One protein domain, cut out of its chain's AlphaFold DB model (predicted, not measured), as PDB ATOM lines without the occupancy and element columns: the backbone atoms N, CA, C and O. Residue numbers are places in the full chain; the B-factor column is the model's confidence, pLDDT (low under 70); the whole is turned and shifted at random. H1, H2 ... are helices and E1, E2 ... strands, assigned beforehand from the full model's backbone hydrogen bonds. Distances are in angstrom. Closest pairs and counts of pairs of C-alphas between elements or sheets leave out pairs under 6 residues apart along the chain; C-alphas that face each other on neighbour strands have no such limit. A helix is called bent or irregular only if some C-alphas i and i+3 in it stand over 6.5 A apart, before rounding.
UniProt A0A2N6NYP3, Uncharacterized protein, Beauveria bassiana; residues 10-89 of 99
ATOM      1  N   GLU A  10     230.851 261.074 178.588       83.19
ATOM      2  CA  GLU A  10     230.805 259.959 177.632       83.19
ATOM      3  C   GLU A  10     231.553 260.227 176.318       83.19
ATOM      4  O   GLU A  10     231.942 259.284 175.635       83.19
ATOM      5  N   SER A  11     231.800 261.493 175.974       87.50
ATOM      6  CA  SER A  11     232.575 261.901 174.796       87.50
ATOM      7  C   SER A  11     234.091 261.780 174.988       87.50
ATOM      8  O   SER A  11     234.835 261.915 174.016       87.50
ATOM      9  N   LEU A  12     234.574 261.536 176.212       86.44
ATOM     10  CA  LEU A  12     236.002 261.487 176.539       86.44
ATOM     11  C   LEU A  12     236.788 260.465 175.705       86.44
ATOM     12  O   LEU A  12     237.864 260.837 175.255       86.44
ATOM     13  N   PRO A  13     236.304 259.242 175.407       85.69
ATOM     14  CA  PRO A  13     237.014 258.320 174.519       85.69
ATOM     15  C   PRO A  13     237.186 258.868 173.096       85.69
ATOM     16  O   PRO A  13     238.250 258.716 172.493       85.69
ATOM     17  N   ALA A  14     236.167 259.549 172.560       88.25
ATOM     18  CA  ALA A  14     236.242 260.156 171.233       88.25
ATOM     19  C   ALA A  14     237.225 261.337 171.224       88.25
ATOM     20  O   ALA A  14     238.073 261.430 170.340       88.25
ATOM     21  N   TRP A  15     237.161 262.193 172.248       90.06
ATOM     22  CA  TRP A  15     238.128 263.269 172.463       90.06
ATOM     23  C   TRP A  15     239.559 262.721 172.602       90.06
ATOM     24  O   TRP A  15     240.459 263.162 171.897       90.06
ATOM     25  N   ALA A  16     239.758 261.701 173.436       89.62
ATOM     26  CA  ALA A  16     241.041 261.042 173.667       89.62
ATOM     27  C   ALA A  16     241.657 260.540 172.353       89.62
ATOM     28  O   ALA A  16     242.810 260.846 172.054       89.62
ATOM     29  N   THR A  17     240.854 259.862 171.529       87.88
ATOM     30  CA  THR A  17     241.273 259.374 170.208       87.88
ATOM     31  C   THR A  17     241.745 260.512 169.296       87.88
ATOM     32  O   THR A  17     242.776 260.383 168.639       87.88
ATOM     33  N   LEU A  18     241.030 261.643 169.273       90.81
ATOM     34  CA  LEU A  18     241.407 262.815 168.470       90.81
ATOM     35  C   LEU A  18     242.715 263.471 168.935       90.81
ATOM     36  O   LEU A  18     243.387 264.120 168.138       90.81
ATOM     37  N   HIS A  19     243.076 263.298 170.205       90.31
ATOM     38  CA  HIS A  19     244.254 263.901 170.823       90.31
ATOM     39  C   HIS A  19     245.427 262.914 171.012       90.31
ATOM     40  O   HIS A  19     246.336 263.184 171.793       90.31
ATOM     41  N   ASP A  20     245.436 261.783 170.296       89.12
ATOM     42  CA  ASP A  20     246.461 260.720 170.394       89.12
ATOM     43  C   ASP A  20     246.624 260.122 171.809       89.12
ATOM     44  O   ASP A  20     247.668 259.575 172.180       89.12
ATOM     45  N   VAL A  21     245.566 260.180 172.623       92.19
ATOM     46  CA  VAL A  21     245.491 259.421 173.872       92.19
ATOM     47  C   VAL A  21     245.043 258.006 173.539       92.19
ATOM     48  O   VAL A  21     243.949 257.788 173.016       92.19
ATOM     49  N   LYS A  22     245.882 257.026 173.875       88.75
ATOM     50  CA  LYS A  22     245.526 255.614 173.734       88.75
ATOM     51  C   LYS A  22     244.831 255.149 175.002       88.75
ATOM     52  O   LYS A  22     245.402 255.258 176.083       88.75
ATOM     53  N   LEU A  23     243.630 254.604 174.849       86.88
ATOM     54  CA  LEU A  23     242.894 253.859 175.868       86.88
ATOM     55  C   LEU A  23     242.624 252.473 175.282       86.88
ATOM     56  O   LEU A  23     241.962 252.373 174.250       86.88
ATOM     57  N   GLN A  24     243.170 251.419 175.884       86.31
ATOM     58  CA  GLN A  24     243.025 250.054 175.381       86.31
ATOM     59  C   GLN A  24     242.387 249.163 176.441       86.31
ATOM     60  O   GLN A  24     242.763 249.215 177.610       86.31
ATOM     61  N   GLN A  25     241.438 248.321 176.019       84.62
ATOM     62  CA  GLN A  25     240.736 247.355 176.883       84.62
ATOM     63  C   GLN A  25     240.011 247.992 178.073       84.62
ATOM     64  O   GLN A  25     239.709 247.310 179.050       84.62
ATOM     65  N   VAL A  26     239.732 249.295 178.006       87.62
ATOM     66  CA  VAL A  26     239.028 250.033 179.048       87.62
ATOM     67  C   VAL A  26     237.909 250.860 178.441       87.62
ATOM     68  O   VAL A  26     238.101 251.581 177.466       87.62
ATOM     69  N   GLY A  27     236.742 250.772 179.067       87.38
ATOM     70  CA  GLY A  27     235.575 251.578 178.755       87.38
ATOM     71  C   GLY A  27     235.291 252.541 179.897       87.38
ATOM     72  O   GLY A  27     235.454 252.209 181.071       87.38
ATOM     73  N   MET A  28     234.846 253.746 179.569       88.88
ATOM     74  CA  MET A  28     234.446 254.706 180.586       88.88
ATOM     75  C   MET A  28     233.014 254.435 181.041       88.88
ATOM     76  O   MET A  28     232.095 254.366 180.225       88.88
ATOM     77  N   ARG A  29     232.824 254.260 182.349       90.62
ATOM     78  CA  ARG A  29     231.534 253.903 182.948       90.62
ATOM     79  C   ARG A  29     231.332 254.618 184.272       90.62
ATOM     80  O   ARG A  29     232.296 254.978 184.946       90.62
ATOM     81  N   HIS A  30     230.072 254.787 184.653       90.69
ATOM     82  CA  HIS A  30     229.729 255.174 186.013       90.69
ATOM     83  C   HIS A  30     229.989 254.001 186.968       90.69
ATOM     84  O   HIS A  30     229.655 252.858 186.660       90.69
ATOM     85  N   VAL A  31     230.593 254.295 188.114       93.00
ATOM     86  CA  VAL A  31     230.920 253.359 189.187       93.00
ATOM     87  C   VAL A  31     230.255 253.863 190.460       93.00
ATOM     88  O   VAL A  31     230.556 254.962 190.940       93.00
ATOM     89  N   ASP A  32     229.364 253.048 191.016       94.19
ATOM     90  CA  ASP A  32     228.569 253.409 192.187       94.19
ATOM     91  C   ASP A  32     229.459 253.855 193.356       94.19
ATOM     92  O   ASP A  32     230.435 253.198 193.727       94.19
ATOM     93  N   GLY A  33     229.147 255.026 193.912       95.44
ATOM     94  CA  GLY A  33     229.906 255.637 195.006       95.44
ATOM     95  C   GLY A  33     231.264 256.245 194.620       95.44
ATOM     96  O   GLY A  33     231.922 256.807 195.492       95.44
ATOM     97  N   LYS A  34     231.692 256.169 193.348       93.44
ATOM     98  CA  LYS A  34     232.970 256.734 192.859       93.44
ATOM     99  C   LYS A  34     232.828 257.699 191.677       93.44
ATOM    100  O   LYS A  34     233.768 258.434 191.390       93.44
ATOM    101  N   GLY A  35     231.672 257.726 191.012       90.88
ATOM    102  CA  GLY A  35     231.456 258.541 189.816       90.88
ATOM    103  C   GLY A  35     231.969 257.845 188.557       90.88
ATOM    104  O   GLY A  35     231.979 256.622 188.486       90.88
ATOM    105  N   TYR A  36     232.372 258.602 187.537       90.25
ATOM    106  CA  TYR A  36     232.876 258.013 186.293       90.25
ATOM    107  C   TYR A  36     234.330 257.561 186.421       90.25
ATOM    108  O   TYR A  36     235.169 258.271 186.971       90.25
ATOM    109  N   GLY A  37     234.630 256.392 185.865       89.81
ATOM    110  CA  GLY A  37     235.974 255.832 185.821       89.81
ATOM    111  C   GLY A  37     236.193 254.950 184.599       89.81
ATOM    112  O   GLY A  37     235.265 254.652 183.847       89.81
ATOM    113  N   LEU A  38     237.440 254.531 184.411       88.31
ATOM    114  CA  LEU A  38     237.816 253.550 183.399       88.31
ATOM    115  C   LEU A  38     237.688 252.147 183.987       88.31
ATOM    116  O   LEU A  38     238.233 251.857 185.052       88.31
ATOM    117  N   VAL A  39     236.954 251.288 183.291       90.06
ATOM    118  CA  VAL A  39     236.658 249.917 183.698       90.06
ATOM    119  C   VAL A  39     237.156 248.979 182.613       90.06
ATOM    120  O   VAL A  39     236.881 249.207 181.437       90.06
ATOM    121  N   ALA A  40     237.871 247.927 183.006       89.69
ATOM    122  CA  ALA A  40     238.347 246.916 182.073       89.69
ATOM    123  C   ALA A  40     237.173 246.268 181.318       89.69
ATOM    124  O   ALA A  40     236.154 245.910 181.913       89.69
ATOM    125  N   GLU A  41     237.302 246.145 180.001       86.62
ATOM    126  CA  GLU A  41     236.305 245.487 179.150       86.62
ATOM    127  C   GLU A  41     236.480 243.971 179.141       86.62
ATOM    128  O   GLU A  41     235.498 243.239 179.065       86.62
ATOM    129  N   ASN A  42     237.726 243.519 179.281       83.56
ATOM    130  CA  ASN A  42     238.122 242.121 179.364       83.56
ATOM    131  C   ASN A  42     238.992 241.899 180.608       83.56
ATOM    132  O   ASN A  42     239.471 242.854 181.221       83.56
ATOM    133  N   ALA A  43     239.206 240.637 180.982       81.56
ATOM    134  CA  ALA A  43     240.183 240.307 182.014       81.56
ATOM    135  C   ALA A  43     241.577 240.785 181.573       81.56
ATOM    136  O   ALA A  43     242.021 240.480 180.468       81.56
ATOM    137  N   ILE A  44     242.237 241.570 182.425       76.31
ATOM    138  CA  ILE A  44     243.603 242.042 182.193       76.31
ATOM    139  C   ILE A  44     244.529 241.118 182.979       76.31
ATOM    140  O   ILE A  44     244.588 241.190 184.208       76.31
ATOM    141  N   ASP A  45     245.234 240.243 182.268       72.19
ATOM    142  CA  ASP A  45     246.171 239.303 182.873       72.19
ATOM    143  C   ASP A  45     247.516 239.988 183.134       72.19
ATOM    144  O   ASP A  45     248.240 240.374 182.218       72.19
ATOM    145  N   ALA A  46     247.882 240.122 184.409       66.19
ATOM    146  CA  ALA A  46     249.163 240.699 184.827       66.19
ATOM    147  C   ALA A  46     250.341 239.699 184.753       66.19
ATOM    148  O   ALA A  46     251.424 239.986 185.256       66.19
ATOM    149  N   SER A  47     250.127 238.505 184.189       60.88
ATOM    150  CA  SER A  47     251.063 237.371 184.229       60.88
ATOM    151  C   SER A  47     252.076 237.330 183.075       60.88
ATOM    152  O   SER A  47     252.934 236.446 183.055       60.88
ATOM    153  N   GLY A  48     252.002 238.267 182.125       58.22
ATOM    154  CA  GLY A  48     252.962 238.393 181.026       58.22
ATOM    155  C   GLY A  48     254.317 238.954 181.474       58.22
ATOM    156  O   GLY A  48     254.407 239.721 182.431       58.22
ATOM    157  N   ASN A  49     255.388 238.581 180.766       58.84
ATOM    158  CA  ASN A  49     256.709 239.202 180.898       58.84
ATOM    159  C   ASN A  49     256.571 240.734 180.747       58.84
ATOM    160  O   ASN A  49     255.723 241.188 179.991       58.84
ATOM    161  N   VAL A  50     257.398 241.552 181.409       58.53
ATOM    162  CA  VAL A  50     257.302 243.033 181.345       58.53
ATOM    163  C   VAL A  50     257.397 243.558 179.900       58.53
ATOM    164  O   VAL A  50     256.857 244.613 179.587       58.53
ATOM    165  N   ASN A  51     258.022 242.789 179.002       57.75
ATOM    166  CA  ASN A  51     258.097 243.082 177.566       57.75
ATOM    167  C   ASN A  51     256.806 242.765 176.777       57.75
ATOM    168  O   ASN A  51     256.649 243.276 175.674       57.75
ATOM    169  N   ASP A  52     255.895 241.975 177.348       58.03
ATOM    170  CA  ASP A  52     254.544 241.675 176.843       58.03
ATOM    171  C   ASP A  52     253.462 242.412 177.662       58.03
ATOM    172  O   ASP A  52     252.273 242.092 177.573       58.03
ATOM    173  N   ALA A  53     253.857 243.380 178.502       62.28
ATOM    174  CA  ALA A  53     252.929 244.143 179.326       62.28
ATOM    175  C   ALA A  53     251.937 244.905 178.437       62.28
ATOM    176  O   ALA A  53     252.310 245.738 177.609       62.28
ATOM    177  N   PHE A  54     250.656 244.609 178.625       71.94
ATOM    178  CA  PHE A  54     249.580 245.195 177.846       71.94
ATOM    179  C   PHE A  54     249.438 246.702 178.147       71.94
ATOM    180  O   PHE A  54     249.193 247.097 179.289       71.94
ATOM    181  N   GLU A  55     249.593 247.559 177.133       80.00
ATOM    182  CA  GLU A  55     249.482 249.021 177.261       80.00
ATOM    183  C   GLU A  55     248.016 249.432 177.481       80.00
ATOM    184  O   GLU A  55     247.258 249.591 176.530       80.00
ATOM    185  N   ILE A  56     247.609 249.640 178.737       85.12
ATOM    186  CA  ILE A  56     246.233 250.053 179.086       85.12
ATOM    187  C   ILE A  56     245.961 251.505 178.667       85.12
ATOM    188  O   ILE A  56     244.872 251.839 178.194       85.12
ATOM    189  N   MET A  57     246.942 252.389 178.867       87.19
ATOM    190  CA  MET A  57     246.795 253.815 178.600       87.19
ATOM    191  C   MET A  57     248.127 254.480 178.267       87.19
ATOM    192  O   MET A  57     249.129 254.237 178.936       87.19
ATOM    193  N   ARG A  58     248.098 255.411 177.312       90.25
ATOM    194  CA  ARG A  58     249.188 256.359 177.061       90.25
ATOM    195  C   ARG A  58     248.621 257.739 176.790       90.25
ATOM    196  O   ARG A  58     247.759 257.904 175.930       90.25
ATOM    197  N   ILE A  59     249.143 258.720 177.517       91.44
ATOM    198  CA  ILE A  59     248.756 260.127 177.422       91.44
ATOM    199  C   ILE A  59     249.927 260.899 176.814       91.44
ATOM    200  O   ILE A  59     251.070 260.720 177.233       91.44
ATOM    201  N   SER A  60     249.647 261.747 175.824       90.06
ATOM    202  CA  SER A  60     250.645 262.672 175.284       90.06
ATOM    203  C   SER A  60     251.042 263.713 176.334       90.06
ATOM    204  O   SER A  60     250.177 264.271 177.010       90.06
ATOM    205  N   VAL A  61     252.340 264.014 176.438       87.50
ATOM    206  CA  VAL A  61     252.858 265.038 177.362       87.50
ATOM    207  C   VAL A  61     252.242 266.417 177.103       87.50
ATOM    208  O   VAL A  61     251.992 267.157 178.047       87.50
ATOM    209  N   GLU A  62     251.886 266.713 175.852       87.00
ATOM    210  CA  GLU A  62     251.253 267.976 175.444       87.00
ATOM    211  C   GLU A  62     249.851 268.176 176.042       87.00
ATOM    212  O   GLU A  62     249.332 269.289 176.083       87.00
ATOM    213  N   LEU A  63     249.213 267.098 176.509       89.69
ATOM    214  CA  LEU A  63     247.906 267.150 177.170       89.69
ATOM    215  C   LEU A  63     248.022 267.231 178.690       89.69
ATOM    216  O   LEU A  63     247.013 267.387 179.383       89.69
ATOM    217  N   VAL A  64     249.233 267.094 179.225       89.94
ATOM    218  CA  VAL A  64     249.472 267.184 180.657       89.94
ATOM    219  C   VAL A  64     249.542 268.656 181.033       89.94
ATOM    220  O   VAL A  64     250.503 269.359 180.730       89.94
ATOM    221  N   LEU A  65     248.520 269.125 181.744       89.69
ATOM    222  CA  LEU A  65     248.546 270.442 182.368       89.69
ATOM    223  C   LEU A  65     249.485 270.405 183.578       89.69
ATOM    224  O   LEU A  65     249.078 270.065 184.690       89.69
ATOM    225  N   SER A  66     250.751 270.738 183.342       90.81
ATOM    226  CA  SER A  66     251.774 270.867 184.378       90.81
ATOM    227  C   SER A  66     252.089 272.333 184.674       90.81
ATOM    228  O   SER A  66     251.725 273.242 183.922       90.81
ATOM    229  N   ARG A  67     252.793 272.578 185.782       89.75
ATOM    230  CA  ARG A  67     253.282 273.918 186.113       89.75
ATOM    231  C   ARG A  67     254.202 274.448 185.015       89.75
ATOM    232  O   ARG A  67     254.071 275.599 184.615       89.75
ATOM    233  N   GLU A  68     255.095 273.599 184.526       90.56
ATOM    234  CA  GLU A  68     256.049 273.910 183.466       90.56
ATOM    235  C   GLU A  68     255.310 274.286 182.177       90.56
ATOM    236  O   GLU A  68     255.601 275.327 181.597       90.56
ATOM    237  N   ALA A  69     254.288 273.516 181.780       90.19
ATOM    238  CA  ALA A  69     253.469 273.823 180.605       90.19
ATOM    239  C   ALA A  69     252.769 275.191 180.725       90.19
ATOM    240  O   ALA A  69     252.742 275.974 179.773       90.19
ATOM    241  N   VAL A  70     252.247 275.514 181.914       90.62
ATOM    242  CA  VAL A  70     251.629 276.820 182.199       90.62
ATOM    243  C   VAL A  70     252.658 277.954 182.137       90.62
ATOM    244  O   VAL A  70     252.378 279.005 181.557       90.62
ATOM    245  N   GLU A  71     253.843 277.761 182.718       90.69
ATOM    246  CA  GLU A  71     254.923 278.753 182.715       90.69
ATOM    247  C   GLU A  71     255.471 279.002 181.301       90.69
ATOM    248  O   GLU A  71     255.698 280.158 180.940       90.69
ATOM    249  N   GLU A  72     255.632 277.961 180.478       90.88
ATOM    250  CA  GLU A  72     256.021 278.101 179.072       90.88
ATOM    251  C   GLU A  72     254.954 278.844 178.261       90.88
ATOM    252  O   GLU A  72     255.277 279.795 177.545       90.88
ATOM    253  N   TYR A  73     253.671 278.502 178.424       90.56
ATOM    254  CA  TYR A  73     252.592 279.202 177.721       90.56
ATOM    255  C   TYR A  73     252.511 280.690 178.115       90.56
ATOM    256  O   TYR A  73     252.310 281.557 177.263       90.56
ATOM    257  N   ALA A  74     252.773 281.024 179.383       92.62
ATOM    258  CA  ALA A  74     252.848 282.408 179.852       92.62
ATOM    259  C   ALA A  74     254.003 283.221 179.234       92.62
ATOM    260  O   ALA A  74     253.958 284.453 179.234       92.62
ATOM    261  N   LYS A  75     255.045 282.582 178.684       93.88
ATOM    262  CA  LYS A  75     256.079 283.302 177.919       93.88
ATOM    263  C   LYS A  75     255.575 283.734 176.541       93.88
ATOM    264  O   LYS A  75     256.057 284.736 176.019       93.88
ATOM    265  N   VAL A  76     254.623 282.992 175.972       94.81
ATOM    266  CA  VAL A  76     254.067 283.224 174.632       94.81
ATOM    267  C   VAL A  76     252.886 284.196 174.680       94.81
ATOM    268  O   VAL A  76     252.808 285.105 173.854       94.81
ATOM    269  N   ASP A  77     251.995 284.057 175.667       95.25
ATOM    270  CA  ASP A  77     250.806 284.903 175.814       95.25
ATOM    271  C   ASP A  77     250.936 285.875 177.001       95.25
ATOM    272  O   ASP A  77     250.835 285.516 178.179       95.25
ATOM    273  N   ARG A  78     251.114 287.161 176.674       92.44
ATOM    274  CA  ARG A  78     251.251 288.244 177.659       92.44
ATOM    275  C   ARG A  78     249.984 288.462 178.489       92.44
ATOM    276  O   ARG A  78     250.101 288.789 179.671       92.44
ATOM    277  N   HIS A  79     248.796 288.325 177.899       92.38
ATOM    278  CA  HIS A  79     247.541 288.510 178.629       92.38
ATOM    279  C   HIS A  79     247.334 287.366 179.620       92.38
ATOM    280  O   HIS A  79     246.982 287.602 180.777       92.38
ATOM    281  N   PHE A  80     247.631 286.136 179.197       90.94
ATOM    282  CA  PHE A  80     247.607 284.970 180.071       90.94
ATOM    283  C   PHE A  80     248.597 285.112 181.232       90.94
ATOM    284  O   PHE A  80     248.230 284.901 182.387       90.94
ATOM    285  N   LYS A  81     249.827 285.561 180.962       91.00
ATOM    286  CA  LYS A  81     250.821 285.835 182.008       91.00
ATOM    287  C   LYS A  81     250.308 286.819 183.056       91.00
ATOM    288  O   LYS A  81     250.380 286.534 184.248       91.00
ATOM    289  N   GLN A  82     249.751 287.949 182.618       90.62
ATOM    290  CA  GLN A  82     249.181 288.950 183.523       90.62
ATOM    291  C   GLN A  82     248.049 288.368 184.375       90.62
ATOM    292  O   GLN A  82     247.967 288.670 185.567       90.62
ATOM    293  N   LEU A  83     247.203 287.513 183.792       89.56
ATOM    294  CA  LEU A  83     246.121 286.837 184.504       89.56
ATOM    295  C   LEU A  83     246.661 285.930 185.617       89.56
ATOM    296  O   LEU A  83     246.227 286.042 186.765       89.56
ATOM    297  N   ILE A  84     247.631 285.069 185.297       87.88
ATOM    298  CA  ILE A  84     248.251 284.152 186.261       87.88
ATOM    299  C   ILE A  84     248.990 284.926 187.361       87.88
ATOM    300  O   ILE A  84     248.874 284.583 188.537       87.88
ATOM    301  N   GLU A  85     249.699 286.002 187.021       86.75
ATOM    302  CA  GLU A  85     250.440 286.814 187.994       86.75
ATOM    303  C   GLU A  85     249.522 287.615 188.930       86.75
ATOM    304  O   GLU A  85     249.837 287.754 190.114       86.75
ATOM    305  N   THR A  86     248.387 288.109 188.423       85.00
ATOM    306  CA  THR A  86     247.455 288.965 189.181       85.00
ATOM    307  C   THR A  86     246.468 288.152 190.019       85.00
ATOM    308  O   THR A  86     246.172 288.534 191.149       85.00
ATOM    309  N   LEU A  87     245.953 287.034 189.491       75.81
ATOM    310  CA  LEU A  87     244.896 286.236 190.134       75.81
ATOM    311  C   LEU A  87     245.384 284.896 190.702       75.81
ATOM    312  O   LEU A  87     244.757 284.353 191.608       75.81
ATOM    313  N   GLY A  88     246.486 284.344 190.187       64.88
ATOM    314  CA  GLY A  88     246.964 283.004 190.551       64.88
ATOM    315  C   GLY A  88     247.670 282.920 191.907       64.88
ATOM    316  O   GLY A  88     247.820 281.830 192.459       64.88
ATOM    317  N   ARG A  89     248.091 284.048 192.496       59.56
ATOM    318  CA  ARG A  89     248.769 284.063 193.801       59.56
ATOM    319  C   ARG A  89     247.775 283.962 194.963       59.56
ATOM    320  O   ARG A  89     247.578 284.926 195.696       59.56
TER     321      ARG A  89
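AT A GLANCE: This is residues 10 to 89 of the 99 residues of an uncharacterized protein of Beauveria bassiana (UniProt A0A2N6NYP3). Look for two small parts far from each other: at one end a two-stranded hairpin of E1 and E2 with H1 beside E1, and at the other end H2 and H3 meeting at a corner. The long unnamed stretch of residues 41 to 66 joins them; in it residues 47 to 52 stick out as a free loop, and residues 57 to 58 pair briefly with residues 22 to 23. The printed part has 80 residues, with three named helices and two named strands in the order H1, E1, E2, H2, H3; the sheet, E1 - E2, is antiparallel, and the class is mixed, helices and strands. The whole is extended, with a radius of gyration of the C-alphas of 18.1 A and spans of 50 by 34 by 24 A.

HOW THE PARTS SIT: Begin with the hairpin of E1, residues 26 to 31, and E2, residues 35 to 40, antiparallel neighbours whose directions differ by 145 degrees. Across it, find N 29 and O 37 at 2.9 A and N 31 and O 35 at 2.7 A, within hydrogen-bond range. H1, residues 10 to 18, comes nearest to E1 at the C-alphas of Glu 10 and Met 28, 7.0 A apart, and is apart from E2. Far along the chain, H2, residues 67 to 76, and H3, residues 78 to 87, touch only at the corner by their link, with the C-alphas of Ala 74 and Lys 81 closest at 4.5 A. Their lines stand at a steep tilt of 47 degrees, opposite ways. H1 is apart from H2 and from H3. In H3 every O i to N i+4 pair is within hydrogen-bond range; in H1 4 of 5 are, and in H2 5 of 6.

IN THESE COORDINATES: Find C-alpha 10 at (230.805, 259.959, 177.632); from there H1 runs 14.3 A to C-alpha 18. H1 is irregular, with C-alphas 10 and 13 standing 7.1 A apart. E1 covers 13.4 A, and E2 runs 15.6 A to C-alpha 40 at (238.347, 246.916, 182.073). H2 measures 14.8 A, and H3 measures 14.1 A, ending at C-alpha 87 at (244.896, 286.236, 190.134).

THE WHOLE: The two C-alphas farthest apart are those of Ser 47 and Thr 86, 52.0 A. The printed part has no cut. The link from E2 to H2, 26 residues, is long; H1 to E1 is short, and E1 to E2 and H2 to H3 are tight. The mean pLDDT of the printed part is 85.0, and the model's confidence is under 70 at residues 46 to 53 and 88 to 89.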